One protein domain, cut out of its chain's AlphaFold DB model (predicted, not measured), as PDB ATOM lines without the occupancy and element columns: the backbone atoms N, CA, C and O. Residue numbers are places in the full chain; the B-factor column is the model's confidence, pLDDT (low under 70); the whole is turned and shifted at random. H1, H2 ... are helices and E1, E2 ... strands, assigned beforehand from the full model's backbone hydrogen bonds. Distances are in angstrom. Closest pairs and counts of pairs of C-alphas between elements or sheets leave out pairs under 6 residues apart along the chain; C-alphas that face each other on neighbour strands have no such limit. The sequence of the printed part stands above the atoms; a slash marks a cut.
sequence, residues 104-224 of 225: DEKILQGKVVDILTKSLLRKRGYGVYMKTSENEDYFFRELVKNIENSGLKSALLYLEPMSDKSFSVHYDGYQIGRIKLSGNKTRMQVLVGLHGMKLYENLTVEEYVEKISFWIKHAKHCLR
ATOM      1  N   ASP A 104     180.595  84.458 186.015       85.12
ATOM      2  CA  ASP A 104     181.211  85.081 187.187       85.12
ATOM      3  C   ASP A 104     180.872  84.343 188.488       85.12
ATOM      4  O   ASP A 104     181.746  84.111 189.324       85.12
ATOM      5  N   GLU A 105     179.624  83.899 188.653       85.25
ATOM      6  CA  GLU A 105     179.214  83.131 189.831       85.25
ATOM      7  C   GLU A 105     179.869  81.750 189.879       85.25
ATOM      8  O   GLU A 105     180.239  81.288 190.959       85.25
ATOM      9  N   LYS A 106     180.074  81.104 188.725       87.50
ATOM     10  CA  LYS A 106     180.811  79.833 188.655       87.50
ATOM     11  C   LYS A 106     182.271  80.006 189.061       87.50
ATOM     12  O   LYS A 106     182.798  79.190 189.815       87.50
ATOM     13  N   ILE A 107     182.912  81.085 188.604       89.25
ATOM     14  CA  ILE A 107     184.285  81.429 189.001       89.25
ATOM     15  C   ILE A 107     184.350  81.668 190.514       89.25
ATOM     16  O   ILE A 107     185.242  81.143 191.185       89.25
ATOM     17  N   LEU A 108     183.395  82.421 191.067       89.69
ATOM     18  CA  LEU A 108     183.320  82.693 192.501       89.69
ATOM     19  C   LEU A 108     183.121  81.406 193.312       89.69
ATOM     20  O   LEU A 108     183.821  81.191 194.301       89.69
ATOM     21  N   GLN A 109     182.219  80.528 192.873       87.94
ATOM     22  CA  GLN A 109     181.986  79.235 193.511       87.94
ATOM     23  C   GLN A 109     183.251  78.368 193.487       87.94
ATOM     24  O   GLN A 109     183.614  77.793 194.512       87.94
ATOM     25  N   GLY A 110     183.978  78.334 192.365       88.81
ATOM     26  CA  GLY A 110     185.264  77.638 192.270       88.81
ATOM     27  C   GLY A 110     186.285  78.139 193.299       88.81
ATOM     28  O   GLY A 110     186.942  77.335 193.959       88.81
ATOM     29  N   LYS A 111     186.365  79.460 193.512       92.25
ATOM     30  CA  LYS A 111     187.225  80.050 194.555       92.25
ATOM     31  C   LYS A 111     186.793  79.643 195.963       92.25
ATOM     32  O   LYS A 111     187.647  79.314 196.782       92.25
ATOM     33  N   VAL A 112     185.490  79.649 196.254       91.25
ATOM     34  CA  VAL A 112     184.961  79.212 197.559       91.25
ATOM     35  C   VAL A 112     185.345  77.756 197.832       91.25
ATOM     36  O   VAL A 112     185.869  77.454 198.906       91.25
ATOM     37  N   VAL A 113     185.152  76.870 196.852       90.31
ATOM     38  CA  VAL A 113     185.508  75.447 196.961       90.31
ATOM     39  C   VAL A 113     187.010  75.268 197.181       90.31
ATOM     40  O   VAL A 113     187.405  74.503 198.061       90.31
ATOM     41  N   ASP A 114     187.855  75.998 196.450       90.75
ATOM     42  CA  ASP A 114     189.310  75.962 196.630       90.75
ATOM     43  C   ASP A 114     189.725  76.411 198.043       90.75
ATOM     44  O   ASP A 114     190.490  75.720 198.721       90.75
ATOM     45  N   ILE A 115     189.159  77.517 198.542       91.81
ATOM     46  CA  ILE A 115     189.419  78.028 199.897       91.81
ATOM     47  C   ILE A 115     189.000  77.007 200.960       91.81
ATOM     48  O   ILE A 115     189.776  76.711 201.873       91.81
ATOM     49  N   LEU A 116     187.794  76.441 200.856       89.69
ATOM     50  CA  LEU A 116     187.296  75.442 201.806       89.69
ATOM     51  C   LEU A 116     188.149  74.171 201.775       89.69
ATOM     52  O   LEU A 116     188.548  73.669 202.827       89.69
ATOM     53  N   THR A 117     188.501  73.692 200.582       87.31
ATOM     54  CA  THR A 117     189.328  72.495 200.391       87.31
ATOM     55  C   THR A 117     190.711  72.686 201.005       87.31
ATOM     56  O   THR A 117     191.130  71.887 201.847       87.31
ATOM     57  N   LYS A 118     191.397  73.789 200.680       87.12
ATOM     58  CA  LYS A 118     192.674  74.162 201.310       87.12
ATOM     59  C   LYS A 118     192.545  74.237 202.825       87.12
ATOM     60  O   LYS A 118     193.430  73.772 203.552       87.12
ATOM     61  N   SER A 119     191.430  74.783 203.305       85.56
ATOM     62  CA  SER A 119     191.222  74.960 204.732       85.56
ATOM     63  C   SER A 119     191.094  73.630 205.486       85.56
ATOM     64  O   SER A 119     191.658  73.464 206.575       85.56
ATOM     65  N   LEU A 120     190.424  72.653 204.872       83.50
ATOM     66  CA  LEU A 120     190.258  71.296 205.391       83.50
ATOM     67  C   LEU A 120     191.551  70.489 205.356       83.50
ATOM     68  O   LEU A 120     191.895  69.866 206.365       83.50
ATOM     69  N   LEU A 121     192.277  70.533 204.233       80.31
ATOM     70  CA  LEU A 121     193.537  69.808 204.056       80.31
ATOM     71  C   LEU A 121     194.530  70.144 205.170       80.31
ATOM     72  O   LEU A 121     195.161  69.251 205.733       80.31
ATOM     73  N   ARG A 122     194.599  71.422 205.562       74.62
ATOM     74  CA  ARG A 122     195.482  71.888 206.638       74.62
ATOM     75  C   ARG A 122     195.166  71.261 208.001       74.62
ATOM     76  O   ARG A 122     196.081  71.046 208.789       74.62
ATOM     77  N   LYS A 123     193.890  70.985 208.296       75.94
ATOM     78  CA  LYS A 123     193.446  70.513 209.620       75.94
ATOM     79  C   LYS A 123     193.287  68.998 209.709       75.94
ATOM     80  O   LYS A 123     193.570  68.423 210.758       75.94
ATOM     81  N   ARG A 124     192.774  68.359 208.656       72.62
ATOM     82  CA  ARG A 124     192.372  66.942 208.676       72.62
ATOM     83  C   ARG A 124     193.189  66.040 207.746       72.62
ATOM     84  O   ARG A 124     193.066  64.826 207.868       72.62
ATOM     85  N   GLY A 125     194.050  66.600 206.894       71.94
ATOM     86  CA  GLY A 125     194.791  65.846 205.881       71.94
ATOM     87  C   GLY A 125     193.970  65.590 204.611       71.94
ATOM     88  O   GLY A 125     192.898  66.164 204.425       71.94
ATOM     89  N   TYR A 126     194.507  64.760 203.716       66.38
ATOM     90  CA  TYR A 126     193.909  64.445 202.413       66.38
ATOM     91  C   TYR A 126     192.581  63.673 202.531       66.38
ATOM     92  O   TYR A 126     192.356  62.958 203.504       66.38
ATOM     93  N   GLY A 127     191.712  63.810 201.520       63.84
ATOM     94  CA  GLY A 127     190.500  62.991 201.360       63.84
ATOM     95  C   GLY A 127     189.264  63.440 202.150       63.84
ATOM     96  O   GLY A 127     188.278  62.710 202.193       63.84
ATOM     97  N   VAL A 128     189.279  64.621 202.779       64.81
ATOM     98  CA  VAL A 128     188.126  65.117 203.547       64.81
ATOM     99  C   VAL A 128     187.320  66.132 202.744       64.81
ATOM    100  O   VAL A 128     187.748  67.269 202.568       64.81
ATOM    101  N   TYR A 129     186.120  65.728 202.328       65.94
ATOM    102  CA  TYR A 129     185.109  66.625 201.774       65.94
ATOM    103  C   TYR A 129     184.271  67.253 202.892       65.94
ATOM    104  O   TYR A 129     183.921  66.590 203.876       65.94
ATOM    105  N   MET A 130     183.925  68.531 202.743       72.31
ATOM    106  CA  MET A 130     182.968  69.195 203.618       72.31
ATOM    107  C   MET A 130     181.696  69.484 202.844       72.31
ATOM    108  O   MET A 130     181.703  70.252 201.890       72.31
ATOM    109  N   LYS A 131     180.596  68.893 203.304       82.25
ATOM    110  CA  LYS A 131     179.266  69.272 202.850       82.25
ATOM    111  C   LYS A 131     178.855  70.552 203.574       82.25
ATOM    112  O   LYS A 131     178.686  70.529 204.794       82.25
ATOM    113  N   THR A 132     178.722  71.635 202.830       85.12
ATOM    114  CA  THR A 132     178.142  72.903 203.273       85.12
ATOM    115  C   THR A 132     176.626  72.884 203.084       85.12
ATOM    116  O   THR A 132     176.082  72.125 202.279       85.12
ATOM    117  N   SER A 133     175.920  73.658 203.902       90.31
ATOM    118  CA  SER A 133     174.497  73.953 203.701       90.31
ATOM    119  C   SER A 133     174.309  75.117 202.725       90.31
ATOM    120  O   SER A 133     175.219  75.919 202.543       90.31
ATOM    121  N   GLU A 134     173.109  75.266 202.157       90.25
ATOM    122  CA  GLU A 134     172.785  76.365 201.227       90.25
ATOM    123  C   GLU A 134     173.083  77.753 201.823       90.25
ATOM    124  O   GLU A 134     173.646  78.621 201.155       90.25
ATOM    125  N   ASN A 135     172.781  77.931 203.112       92.56
ATOM    126  CA  ASN A 135     173.056  79.150 203.872       92.56
ATOM    127  C   ASN A 135     174.558  79.409 204.046       92.56
ATOM    128  O   ASN A 135     175.010  80.549 203.949       92.56
ATOM    129  N   GLU A 136     175.337  78.359 204.315       93.69
ATOM    130  CA  GLU A 136     176.795  78.456 204.424       93.69
ATOM    131  C   GLU A 136     177.417  78.793 203.068       93.69
ATOM    132  O   GLU A 136     178.237  79.704 202.993       93.69
ATOM    133  N   ASP A 137     176.974  78.136 201.995       92.25
ATOM    134  CA  ASP A 137     177.432  78.423 200.636       92.25
ATOM    135  C   ASP A 137     177.124  79.861 200.220       92.25
ATOM    136  O   ASP A 137     177.996  80.555 199.697       92.25
ATOM    137  N   TYR A 138     175.905  80.338 200.485       94.00
ATOM    138  CA  TYR A 138     175.530  81.726 200.227       94.00
ATOM    139  C   TYR A 138     176.412  82.709 200.997       94.00
ATOM    140  O   TYR A 138     176.997  83.614 200.398       94.00
ATOM    141  N   PHE A 139     176.587  82.487 202.301       96.62
ATOM    142  CA  PHE A 139     177.432  83.337 203.132       96.62
ATOM    143  C   PHE A 139     178.894  83.344 202.666       96.62
ATOM    144  O   PHE A 139     179.512  84.405 202.594       96.62
ATOM    145  N   PHE A 140     179.467  82.184 202.325       95.75
ATOM    146  CA  PHE A 140     180.861  82.100 201.884       95.75
ATOM    147  C   PHE A 140     181.086  82.749 200.520       95.75
ATOM    148  O   PHE A 140     182.105  83.419 200.342       95.75
ATOM    149  N   ARG A 141     180.136  82.628 199.583       94.94
ATOM    150  CA  ARG A 141     180.187  83.374 198.317       94.94
ATOM    151  C   ARG A 141     180.215  84.878 198.563       94.94
ATOM    152  O   ARG A 141     181.098  85.560 198.042       94.94
ATOM    153  N   GLU A 142     179.303  85.388 199.387       96.88
ATOM    154  CA  GLU A 142     179.259  86.818 199.703       96.88
ATOM    155  C   GLU A 142     180.508  87.276 200.467       96.88
ATOM    156  O   GLU A 142     181.029  88.357 200.195       96.88
ATOM    157  N   LEU A 143     181.071  86.450 201.350       96.69
ATOM    158  CA  LEU A 143     182.336  86.746 202.027       96.69
ATOM    159  C   LEU A 143     183.495  86.912 201.042       96.69
ATOM    160  O   LEU A 143     184.200  87.921 201.095       96.69
ATOM    161  N   VAL A 144     183.681  85.955 200.130       96.31
ATOM    162  CA  VAL A 144     184.745  86.016 199.115       96.31
ATOM    163  C   VAL A 144     184.557  87.236 198.217       96.31
ATOM    164  O   VAL A 144     185.504  87.996 198.011       96.31
ATOM    165  N   LYS A 145     183.329  87.479 197.756       96.25
ATOM    166  CA  LYS A 145     182.981  88.635 196.924       96.25
ATOM    167  C   LYS A 145     183.284  89.961 197.621       96.25
ATOM    168  O   LYS A 145     183.926  90.830 197.038       96.25
ATOM    169  N   ASN A 146     182.876  90.121 198.881       96.56
ATOM    170  CA  ASN A 146     183.132  91.344 199.643       96.56
ATOM    171  C   ASN A 146     184.634  91.561 199.901       96.56
ATOM    172  O   ASN A 146     185.106  92.697 199.841       96.56
ATOM    173  N   ILE A 147     185.406  90.495 200.137       95.62
ATOM    174  CA  ILE A 147     186.869  90.575 200.269       95.62
ATOM    175  C   ILE A 147     187.498  91.092 198.970       95.62
ATOM    176  O   ILE A 147     188.251  92.067 199.021       95.62
ATOM    177  N   GLU A 148     187.146  90.515 197.819       94.69
ATOM    178  CA  GLU A 148     187.685  90.934 196.516       94.69
ATOM    179  C   GLU A 148     187.300  92.376 196.176       94.69
ATOM    180  O   GLU A 148     188.169  93.182 195.840       94.69
ATOM    181  N   ASN A 149     186.035  92.746 196.390       95.56
ATOM    182  CA  ASN A 149     185.549  94.116 196.197       95.56
ATOM    183  C   ASN A 149     186.270  95.135 197.090       95.56
ATOM    184  O   ASN A 149     186.363  96.313 196.756       95.56
ATOM    185  N   SER A 150     186.797  94.698 198.235       94.25
ATOM    186  CA  SER A 150     187.546  95.560 199.147       94.25
ATOM    187  C   SER A 150     189.023  95.745 198.765       94.25
ATOM    188  O   SER A 150     189.724  96.488 199.462       94.25
ATOM    189  N   GLY A 151     189.493  95.095 197.692       94.25
ATOM    190  CA  GLY A 151     190.889  95.100 197.236       94.25
ATOM    191  C   GLY A 151     191.791  94.086 197.949       94.25
ATOM    192  O   GLY A 151     193.009  94.120 197.783       94.25
ATOM    193  N   LEU A 152     191.215  93.197 198.761       94.38
ATOM    194  CA  LEU A 152     191.932  92.136 199.460       94.38
ATOM    195  C   LEU A 152     191.983  90.861 198.605       94.38
ATOM    196  O   LEU A 152     191.073  90.563 197.835       94.38
ATOM    197  N   LYS A 153     193.044  90.064 198.766       94.94
ATOM    198  CA  LYS A 153     193.187  88.776 198.068       94.94
ATOM    199  C   LYS A 153     192.366  87.701 198.780       94.94
ATOM    200  O   LYS A 153     192.679  87.361 199.919       94.94
ATOM    201  N   SER A 154     191.367  87.137 198.107       93.75
ATOM    202  CA  SER A 154     190.535  86.035 198.622       93.75
ATOM    203  C   SER A 154     191.325  84.756 198.911       93.75
ATOM    204  O   SER A 154     191.000  84.038 199.849       93.75
ATOM    205  N   ALA A 155     192.417  84.510 198.181       91.88
ATOM    206  CA  ALA A 155     193.289  83.348 198.376       91.88
ATOM    207  C   ALA A 155     193.974  83.284 199.758       91.88
ATOM    208  O   ALA A 155     194.470  82.226 200.136       91.88
ATOM    209  N   LEU A 156     194.024  84.401 200.495       93.50
ATOM    210  CA  LEU A 156     194.575  84.471 201.856       93.50
ATOM    211  C   LEU A 156     193.528  84.167 202.940       93.50
ATOM    212  O   LEU A 156     193.865  84.100 204.124       93.50
ATOM    213  N   LEU A 157     192.261  83.999 202.550       95.19
ATOM    214  CA  LEU A 157     191.188  83.598 203.447       95.19
ATOM    215  C   LEU A 157     191.358  82.126 203.831       95.19
ATOM    216  O   LEU A 157     191.630  81.267 202.994       95.19
ATOM    217  N   TYR A 158     191.147  81.831 205.107       93.38
ATOM    218  CA  TYR A 158     191.201  80.484 205.657       93.38
ATOM    219  C   TYR A 158     190.025  80.265 206.611       93.38
ATOM    220  O   TYR A 158     189.766  81.081 207.497       93.38
ATOM    221  N   LEU A 159     189.301  79.161 206.423       94.19
ATOM    222  CA  LEU A 159     188.089  78.820 207.169       94.19
ATOM    223  C   LEU A 159     188.306  77.536 207.964       94.19
ATOM    224  O   LEU A 159     188.228  76.432 207.432       94.19
ATOM    225  N   GLU A 160     188.561  77.660 209.260       92.25
ATOM    226  CA  GLU A 160     188.828  76.507 210.107       92.25
ATOM    227  C   GLU A 160     187.528  75.928 210.692       92.25
ATOM    228  O   GLU A 160     186.908  76.566 211.549       92.25
ATOM    229  N   PRO A 161     187.106  74.705 210.318       91.00
ATOM    230  CA  PRO A 161     185.921  74.098 210.906       91.00
ATOM    231  C   PRO A 161     186.190  73.684 212.356       91.00
ATOM    232  O   PRO A 161     187.185  73.024 212.675       91.00
ATOM    233  N   MET A 162     185.266  74.025 213.242       90.62
ATOM    234  CA  MET A 162     185.324  73.762 214.678       90.62
ATOM    235  C   MET A 162     184.419  72.585 215.065       90.62
ATOM    236  O   MET A 162     183.520  72.186 214.326       90.62
ATOM    237  N   SER A 163     184.640  72.017 216.252       89.19
ATOM    238  CA  SER A 163     183.850  70.884 216.764       89.19
ATOM    239  C   SER A 163     182.376  71.225 217.007       89.19
ATOM    240  O   SER A 163     181.523  70.347 216.937       89.19
ATOM    241  N   ASP A 164     182.052  72.497 217.246       90.38
ATOM    242  CA  ASP A 164     180.691  72.986 217.491       90.38
ATOM    243  C   ASP A 164     179.928  73.359 216.208       90.38
ATOM    244  O   ASP A 164     178.912  74.059 216.296       90.38
ATOM    245  N   LYS A 165     180.412  72.900 215.041       90.00
ATOM    246  CA  LYS A 165     179.890  73.224 213.699       90.00
ATOM    247  C   LYS A 165     179.981  74.709 213.330       90.00
ATOM    248  O   LYS A 165     179.246  75.185 212.477       90.00
ATOM    249  N   SER A 166     180.854  75.457 213.999       94.81
ATOM    250  CA  SER A 166     181.209  76.814 213.580       94.81
ATOM    251  C   SER A 166     182.482  76.805 212.737       94.81
ATOM    252  O   SER A 166     183.212  75.815 212.710       94.81
ATOM    253  N   PHE A 167     182.771  77.928 212.098       95.06
ATOM    254  CA  PHE A 167     183.998  78.188 211.368       95.06
ATOM    255  C   PHE A 167     184.739  79.334 212.042       95.06
ATOM    256  O   PHE A 167     184.165  80.404 212.250       95.06
ATOM    257  N   SER A 168     186.004  79.119 212.392       95.50
ATOM    258  CA  SER A 168     186.916  80.219 212.693       95.50
ATOM    259  C   SER A 168     187.388  80.813 211.373       95.50
ATOM    260  O   SER A 168     187.826  80.079 210.487       95.50
ATOM    261  N   VAL A 169     187.264  82.125 211.219       96.31
ATOM    262  CA  VAL A 169     187.601  82.820 209.977       96.31
ATOM    263  C   VAL A 169     188.919  83.541 210.181       96.31
ATOM    264  O   VAL A 169     189.053  84.357 211.095       96.31
ATOM    265  N   HIS A 170     189.887  83.229 209.330       95.00
ATOM    266  CA  HIS A 170     191.220  83.804 209.355       95.00
ATOM    267  C   HIS A 170     191.535  84.476 208.024       95.00
ATOM    268  O   HIS A 170     191.118  84.004 206.969       95.00
ATOM    269  N   TYR A 171     192.312  85.547 208.080       94.88
ATOM    270  CA  TYR A 171     192.841  86.239 206.921       94.88
ATOM    271  C   TYR A 171     194.340  86.448 207.109       94.88
ATOM    272  O   TYR A 171     194.749  87.032 208.108       94.88
ATOM    273  N   ASP A 172     195.142  85.935 206.176       93.25
ATOM    274  CA  ASP A 172     196.609  86.053 206.188       93.25
ATOM    275  C   ASP A 172     197.259  85.665 207.535       93.25
ATOM    276  O   ASP A 172     198.144  86.325 208.063       93.25
ATOM    277  N   GLY A 173     196.752  84.593 208.151       90.12
ATOM    278  CA  GLY A 173     197.224  84.098 209.450       90.12
ATOM    279  C   GLY A 173     196.557  84.728 210.679       90.12
ATOM    280  O   GLY A 173     196.546  84.095 211.735       90.12
ATOM    281  N   TYR A 174     195.911  85.888 210.552       91.19
ATOM    282  CA  TYR A 174     195.189  86.543 211.648       91.19
ATOM    283  C   TYR A 174     193.759  86.027 211.755       91.19
ATOM    284  O   TYR A 174     193.069  85.867 210.752       91.19
ATOM    285  N   GLN A 175     193.274  85.775 212.970       92.94
ATOM    286  CA  GLN A 175     191.862  85.462 213.176       92.94
ATOM    287  C   GLN A 175     191.041  86.749 213.066       92.94
ATOM    288  O   GLN A 175     191.262  87.674 213.835       92.94
ATOM    289  N   ILE A 176     190.076  86.791 212.146       94.62
ATOM    290  CA  ILE A 176     189.207  87.960 211.936       94.62
ATOM    291  C   ILE A 176     187.820  87.787 212.558       94.62
ATOM    292  O   ILE A 176     187.128  88.770 212.835       94.62
ATOM    293  N   GLY A 177     187.420  86.543 212.834       95.62
ATOM    294  CA  GLY A 177     186.165  86.258 213.514       95.62
ATOM    295  C   GLY A 177     185.817  84.780 213.593       95.62
ATOM    296  O   GLY A 177     186.655  83.893 213.417       95.62
ATOM    297  N   ARG A 178     184.542  84.516 213.886       97.00
ATOM    298  CA  ARG A 178     183.963  83.170 213.946       97.00
ATOM    299  C   ARG A 178     182.501  83.217 213.525       97.00
ATOM    300  O   ARG A 178     181.810  84.166 213.872       97.00
ATOM    301  N   ILE A 179     182.011  82.198 212.832       97.56
ATOM    302  CA  ILE A 179     180.618  82.129 212.377       97.56
ATOM    303  C   ILE A 179     180.041  80.732 212.570       97.56
ATOM    304  O   ILE A 179     180.703  79.729 212.327       97.56
ATOM    305  N   LYS A 180     178.790  80.657 213.010       96.69
ATOM    306  CA  LYS A 180     177.989  79.440 213.079       96.69
ATOM    307  C   LYS A 180     176.640  79.718 212.430       96.69
ATOM    308  O   LYS A 180     175.842  80.454 213.002       96.69
ATOM    309  N   LEU A 181     176.398  79.119 211.267       95.50
ATOM    310  CA  LEU A 181     175.151  79.278 210.504       95.50
ATOM    311  C   LEU A 181     174.205  78.081 210.649       95.50
ATOM    312  O   LEU A 181     173.076  78.136 210.173       95.50
ATOM    313  N   SER A 182     174.638  77.010 211.323       90.88
ATOM    314  CA  SER A 182     173.872  75.772 211.468       90.88
ATOM    315  C   SER A 182     173.630  75.372 212.934       90.88
ATOM    316  O   SER A 182     174.460  75.589 213.825       90.88
ATOM    317  N   GLY A 183     172.476  74.741 213.188       89.19
ATOM    318  CA  GLY A 183     172.017  74.293 214.511       89.19
ATOM    319  C   GLY A 183     171.058  75.268 215.209       89.19
ATOM    320  O   GLY A 183     170.634  76.253 214.622       89.19
ATOM    321  N   ASN A 184     170.724  74.996 216.478       89.25
ATOM    322  CA  ASN A 184     169.679  75.737 217.211       89.25
ATOM    323  C   ASN A 184     170.021  77.205 217.510       89.25
ATOM    324  O   ASN A 184     169.122  77.993 217.766       89.25
ATOM    325  N   LYS A 185     171.312  77.553 217.553       92.69
ATOM    326  CA  LYS A 185     171.789  78.921 217.793       92.69
ATOM    327  C   LYS A 185     172.805  79.281 216.723       92.69
ATOM    328  O   LYS A 185     173.888  78.680 216.687       92.69
ATOM    329  N   THR A 186     172.450  80.241 215.877       96.25
ATOM    330  CA  THR A 186     173.381  80.863 214.933       96.25
ATOM    331  C   THR A 186     174.113  81.995 215.641       96.25
ATOM    332  O   THR A 186     173.558  82.632 216.539       96.25
ATOM    333  N   ARG A 187     175.382  82.215 215.298       97.19
ATOM    334  CA  ARG A 187     176.164  83.309 215.886       97.19
ATOM    335  C   ARG A 187     177.316  83.750 215.002       97.19
ATOM    336  O   ARG A 187     177.970  82.907 214.392       97.19
ATOM    337  N   MET A 188     177.632  85.038 215.033       97.69
ATOM    338  CA  MET A 188     178.795  85.646 214.397       97.69
ATOM    339  C   MET A 188     179.581  86.464 215.415       97.69
ATOM    340  O   MET A 188     179.044  87.331 216.099       97.69
ATOM    341  N   GLN A 189     180.873  86.188 215.502       96.69
ATOM    342  CA  GLN A 189     181.826  86.909 216.324       96.69
ATOM    343  C   GLN A 189     182.611  87.877 215.445       96.69
ATOM    344  O   GLN A 189     183.249  87.471 214.471       96.69
ATOM    345  N   VAL A 190     182.607  89.147 215.831       94.44
ATOM    346  CA  VAL A 190     183.342  90.230 215.184       94.44
ATOM    347  C   VAL A 190     184.336  90.810 216.185       94.44
ATOM    348  O   VAL A 190     183.967  91.134 217.316       94.44
ATOM    349  N   LEU A 191     185.594  90.947 215.771       89.75
ATOM    350  CA  LEU A 191     186.628  91.603 216.565       89.75
ATOM    351  C   LEU A 191     186.571  93.122 216.348       89.75
ATOM    352  O   LEU A 191     186.484  93.604 215.219       89.75
ATOM    353  N   VAL A 192     186.584  93.878 217.444       83.50
ATOM    354  CA  VAL A 192     186.460  95.338 217.472       83.50
ATOM    355  C   VAL A 192     187.658  95.911 218.233       83.50
ATOM    356  O   VAL A 192     187.713  95.867 219.459       83.50
ATOM    357  N   GLY A 193     188.628  96.459 217.498       72.94
ATOM    358  CA  GLY A 193     189.891  96.938 218.074       72.94
ATOM    359  C   GLY A 193     190.794  95.795 218.553       72.94
ATOM    360  O   GLY A 193     190.704  94.683 218.041       72.94
ATOM    361  N   LEU A 194     191.662  96.075 219.530       70.44
ATOM    362  CA  LEU A 194     192.645  95.108 220.047       70.44
ATOM    363  C   LEU A 194     192.024  94.040 220.961       70.44
ATOM    364  O   LEU A 194     192.491  92.903 220.986       70.44
ATOM    365  N   HIS A 195     190.997  94.396 221.740       69.44
ATOM    366  CA  HIS A 195     190.454  93.534 222.804       69.44
ATOM    367  C   HIS A 195     188.922  93.454 222.823       69.44
ATOM    368  O   HIS A 195     188.352  92.699 223.609       69.44
ATOM    369  N   GLY A 196     188.235  94.224 221.977       84.00
ATOM    370  CA  GLY A 196     186.783  94.186 221.900       84.00
ATOM    371  C   GLY A 196     186.312  93.000 221.070       84.00
ATOM    372  O   GLY A 196     186.813  92.738 219.978       84.00
ATOM    373  N   MET A 197     185.302  92.296 221.567       91.62
ATOM    374  CA  MET A 197     184.584  91.275 220.818       91.62
ATOM    375  C   MET A 197     183.103  91.621 220.850       91.62
ATOM    376  O   MET A 197     182.538  91.841 221.920       91.62
ATOM    377  N   LYS A 198     182.466  91.633 219.682       94.25
ATOM    378  CA  LYS A 198     181.017  91.736 219.565       94.25
ATOM    379  C   LYS A 198     180.459  90.428 219.028       94.25
ATOM    380  O   LYS A 198     180.923  89.920 218.008       94.25
ATOM    381  N   LEU A 199     179.473  89.894 219.735       96.31
ATOM    382  CA  LEU A 199     178.768  88.681 219.356       96.31
ATOM    383  C   LEU A 199     177.373  89.057 218.857       96.31
ATOM    384  O   LEU A 199     176.639  89.773 219.533       96.31
ATOM    385  N   TYR A 200     177.037  88.587 217.665       96.50
ATOM    386  CA  TYR A 200     175.713  88.677 217.067       96.50
ATOM    387  C   TYR A 200     175.111  87.276 217.082       96.50
ATOM    388  O   TYR A 200     175.787  86.340 216.662       96.50
ATOM    389  N   GLU A 201     173.888  87.106 217.574       97.12
ATOM    390  CA  GLU A 201     173.258  85.789 217.726       97.12
ATOM    391  C   GLU A 201     171.852  85.774 217.128       97.12
ATOM    392  O   GLU A 201     171.153  86.782 217.169       97.12
ATOM    393  N   ASN A 202     171.438  84.606 216.629       95.88
ATOM    394  CA  ASN A 202     170.095  84.321 216.111       95.88
ATOM    395  C   ASN A 202     169.611  85.278 215.006       95.88
ATOM    396  O   ASN A 202     168.413  85.502 214.875       95.88
ATOM    397  N   LEU A 203     170.543  85.814 214.217       95.44
ATOM    398  CA  LEU A 203     170.239  86.600 213.024       95.44
ATOM    399  C   LEU A 203     169.987  85.698 211.808       95.44
ATOM    400  O   LEU A 203     170.391  84.523 211.797       95.44
ATOM    401  N   THR A 204     169.353  86.260 210.778       95.81
ATOM    402  CA  THR A 204     169.258  85.625 209.459       95.81
ATOM    403  C   THR A 204     170.610  85.637 208.744       95.81
ATOM    404  O   THR A 204     171.564  86.306 209.154       95.81
ATOM    405  N   VAL A 205     170.730  84.859 207.666       96.12
ATOM    406  CA  VAL A 205     171.988  84.775 206.910       96.12
ATOM    407  C   VAL A 205     172.312  86.115 206.257       96.12
ATOM    408  O   VAL A 205     173.461  86.544 206.292       96.12
ATOM    409  N   GLU A 206     171.303  86.801 205.730       96.88
ATOM    410  CA  GLU A 206     171.409  88.119 205.102       96.88
ATOM    411  C   GLU A 206     171.921  89.157 206.105       96.88
ATOM    412  O   GLU A 206     172.856  89.903 205.817       96.88
ATOM    413  N   GLU A 207     171.391  89.140 207.329       97.25
ATOM    414  CA  GLU A 207     171.850  90.026 208.396       97.25
ATOM    415  C   GLU A 207     173.310  89.758 208.779       97.25
ATOM    416  O   GLU A 207     174.056  90.702 209.047       97.25
ATOM    417  N   TYR A 208     173.756  88.494 208.781       97.69
ATOM    418  CA  TYR A 208     175.175  88.171 208.967       97.69
ATOM    419  C   TYR A 208     176.035  88.649 207.793       97.69
ATOM    420  O   TYR A 208     177.142  89.146 208.023       97.69
ATOM    421  N   VAL A 209     175.539  88.541 206.555       97.69
ATOM    422  CA  VAL A 209     176.233  89.029 205.353       97.69
ATOM    423  C   VAL A 209     176.517  90.529 205.461       97.69
ATOM    424  O   VAL A 209     177.646  90.956 205.221       97.69
ATOM    425  N   GLU A 210     175.567  91.335 205.938       97.06
ATOM    426  CA  GLU A 210     175.790  92.774 206.159       97.06
ATOM    427  C   GLU A 210     176.953  93.074 207.121       97.06
ATOM    428  O   GLU A 210     177.633  94.104 207.016       97.06
ATOM    429  N   LYS A 211     177.203  92.183 208.090       96.75
ATOM    430  CA  LYS A 211     178.262  92.363 209.093       96.75
ATOM    431  C   LYS A 211     179.646  91.933 208.596       96.75
ATOM    432  O   LYS A 211     180.630  92.207 209.285       96.75
ATOM    433  N   ILE A 212     179.773  91.348 207.400       96.88
ATOM    434  CA  ILE A 212     181.073  90.988 206.794       96.88
ATOM    435  C   ILE A 212     181.995  92.213 206.672       96.88
ATOM    436  O   ILE A 212     183.211  92.106 206.848       96.88
ATOM    437  N   SER A 213     181.422  93.398 206.454       95.56
ATOM    438  CA  SER A 213     182.152  94.671 206.410       95.56
ATOM    439  C   SER A 213     183.043  94.910 207.641       95.56
ATOM    440  O   SER A 213     184.152  95.440 207.511       95.56
ATOM    441  N   PHE A 214     182.625  94.461 208.831       95.00
ATOM    442  CA  PHE A 214     183.433  94.580 210.045       95.00
ATOM    443  C   PHE A 214     184.667  93.676 210.020       95.00
ATOM    444  O   PHE A 214     185.747  94.112 210.418       95.00
ATOM    445  N   TRP A 215     184.538  92.449 209.514       95.69
ATOM    446  CA  TRP A 215     185.679  91.551 209.340       95.69
ATOM    447  C   TRP A 215     186.679  92.090 208.324       95.69
ATOM    448  O   TRP A 215     187.878  92.029 208.572       95.69
ATOM    449  N   ILE A 216     186.206  92.681 207.225       94.94
ATOM    450  CA  ILE A 216     187.080  93.317 206.229       94.94
ATOM    451  C   ILE A 216     187.836  94.492 206.843       94.94
ATOM    452  O   ILE A 216     189.042  94.630 206.638       94.94
ATOM    453  N   LYS A 217     187.147  95.333 207.625       93.38
ATOM    454  CA  LYS A 217     187.784  96.445 208.338       93.38
ATOM    455  C   LYS A 217     188.874  95.943 209.286       93.38
ATOM    456  O   LYS A 217     189.948  96.537 209.328       93.38
ATOM    457  N   HIS A 218     188.610  94.859 210.012       92.12
ATOM    458  CA  HIS A 218     189.582  94.262 210.920       92.12
ATOM    459  C   HIS A 218     190.761  93.623 210.170       92.12
ATOM    460  O   HIS A 218     191.903  93.915 210.499       92.12
ATOM    461  N   ALA A 219     190.512  92.865 209.098       92.38
ATOM    462  CA  ALA A 219     191.563  92.292 208.255       92.38
ATOM    463  C   ALA A 219     192.510  93.375 207.712       92.38
ATOM    464  O   ALA A 219     193.726  93.255 207.816       92.38
ATOM    465  N   LYS A 220     191.958  94.485 207.202       92.50
ATOM    466  CA  LYS A 220     192.752  95.636 206.738       92.50
ATOM    467  C   LYS A 220     193.557  96.302 207.848       92.50
ATOM    468  O   LYS A 220     194.589  96.892 207.554       92.50
ATOM    469  N   HIS A 221     193.068  96.271 209.085       90.25
ATOM    470  CA  HIS A 221     193.809  96.788 210.227       90.25
ATOM    471  C   HIS A 221     195.004  95.884 210.545       90.25
ATOM    472  O   HIS A 221     196.108  96.398 210.623       90.25
ATOM    473  N   CYS A 222     194.804  94.563 210.602       87.75
ATOM    474  CA  CYS A 222     195.869  93.589 210.861       87.75
ATOM    475  C   CYS A 222     196.994  93.603 209.816       87.75
ATOM    476  O   CYS A 222     198.130  93.330 210.163       87.75
ATOM    477  N   LEU A 223     196.693  93.913 208.550       87.69
ATOM    478  CA  LEU A 223     197.698  93.980 207.475       87.69
ATOM    479  C   LEU A 223     198.535  95.269 207.467       87.69
ATOM    480  O   LEU A 223     199.441  95.396 206.647       87.69
ATOM    481  N   ARG A 224     198.165  96.277 208.267       81.31
ATOM    482  CA  ARG A 224     198.911  97.544 208.357       81.31
ATOM    483  C   ARG A 224     200.046  97.493 209.376       81.31
ATOM    484  O   ARG A 224     200.895  98.382 209.320       81.31
TER     485      ARG A 224
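This is residues 104 to 224 of the 225 residues of an uncharacterized protein of Acetivibrio ethanolgignens (UniProt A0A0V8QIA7). A twisted wall of five strands, E1 to E5, has H2 and H4 over one face, while the longest helix, H1, stands beside the edge strand E1 and not over the sheet. H2 touches the three other helices, and short H3 runs beside it. The printed part has 121 residues, with four named helices and five named strands in the order H1 H2 E1 E2 E3 E4 E5 H3 H4; the class is mixed, helices and strands. The sheet, in the order E1 E2 E3 E4 E5, is antiparallel throughout and is a meander, each strand the antiparallel neighbour of the one before. The whole is compact, with a radius of gyration of the C-alphas of 13.6 A, and rounded, spanning 38 by 35 by 28 A.

Start with the sheet: find C-alpha 157 at (191.188, 83.598, 203.447), where E1, residues 157 to 161, begins. Then come E2, residues 167 to 171; E3, residues 174 to 180, 18.7 A long; E4, residues 187 to 192, 15.9 A; and E5, residues 196 to 201, 16.5 A. Go back to C-alpha 104 at (181.211, 85.081, 187.187) for H1, residues 104 to 124, 30.3 A long. H2, residues 134 to 149, measures 22.4 A. H3 is residues 205 to 210, and H4, residues 212 to 222, runs 15.6 A to C-alpha 222 at (195.869, 93.589, 210.861).

Look across the hairpins for atoms within hydrogen-bond range: N 160 and O 168 at 2.8 A for E1 and E2, N 169 and O 177 at 2.9 A for E2 and E3, N 189 and O 178 at 2.8 A for E3 and E4, N 190 and O 198 at 2.9 A for E4 and E5. H4 and H2 are on one face, making two layers, helices on one face of a sheet. H4 lies over E3 at a height over the sheet of 6.8 A, along the strands; the closest C-alphas of H4 and E3, Trp 215 and Ile 176, are 5.7 A apart. H3 only grazes the sheet, with residues 207 to 209. H1 stands at the sheet's level; its closest C-alpha to E1 is Ser 119, 5.5 A from that of Leu 159. The hub, H2, touches H3 at a shallow tilt of 13 degrees, the same way, closest at C-alphas Phe 139 and Val 209, 6.2 A. Its residues 143 to 147 touch H4 at a steep tilt of 47 degrees, closest at C-alphas Leu 143 and Ile 212, 6.5 A. Its residues 140 to 145 touch residues 108 to 112 of H1, about perpendicular at 75 degrees, closest at C-alphas Arg 141 and Val 112, 6.4 A. H2, H3 and H4 have every O i to N i+4 pair within hydrogen-bond range, H1 16 of 17.

The two C-alphas farthest apart, Lys 106 and His 195, are 38.0 A apart. The printed part has no cut, and no link is long. The mean pLDDT of the printed part is 90.4; look for values under 70 at residues 126 to 129 and residue 195.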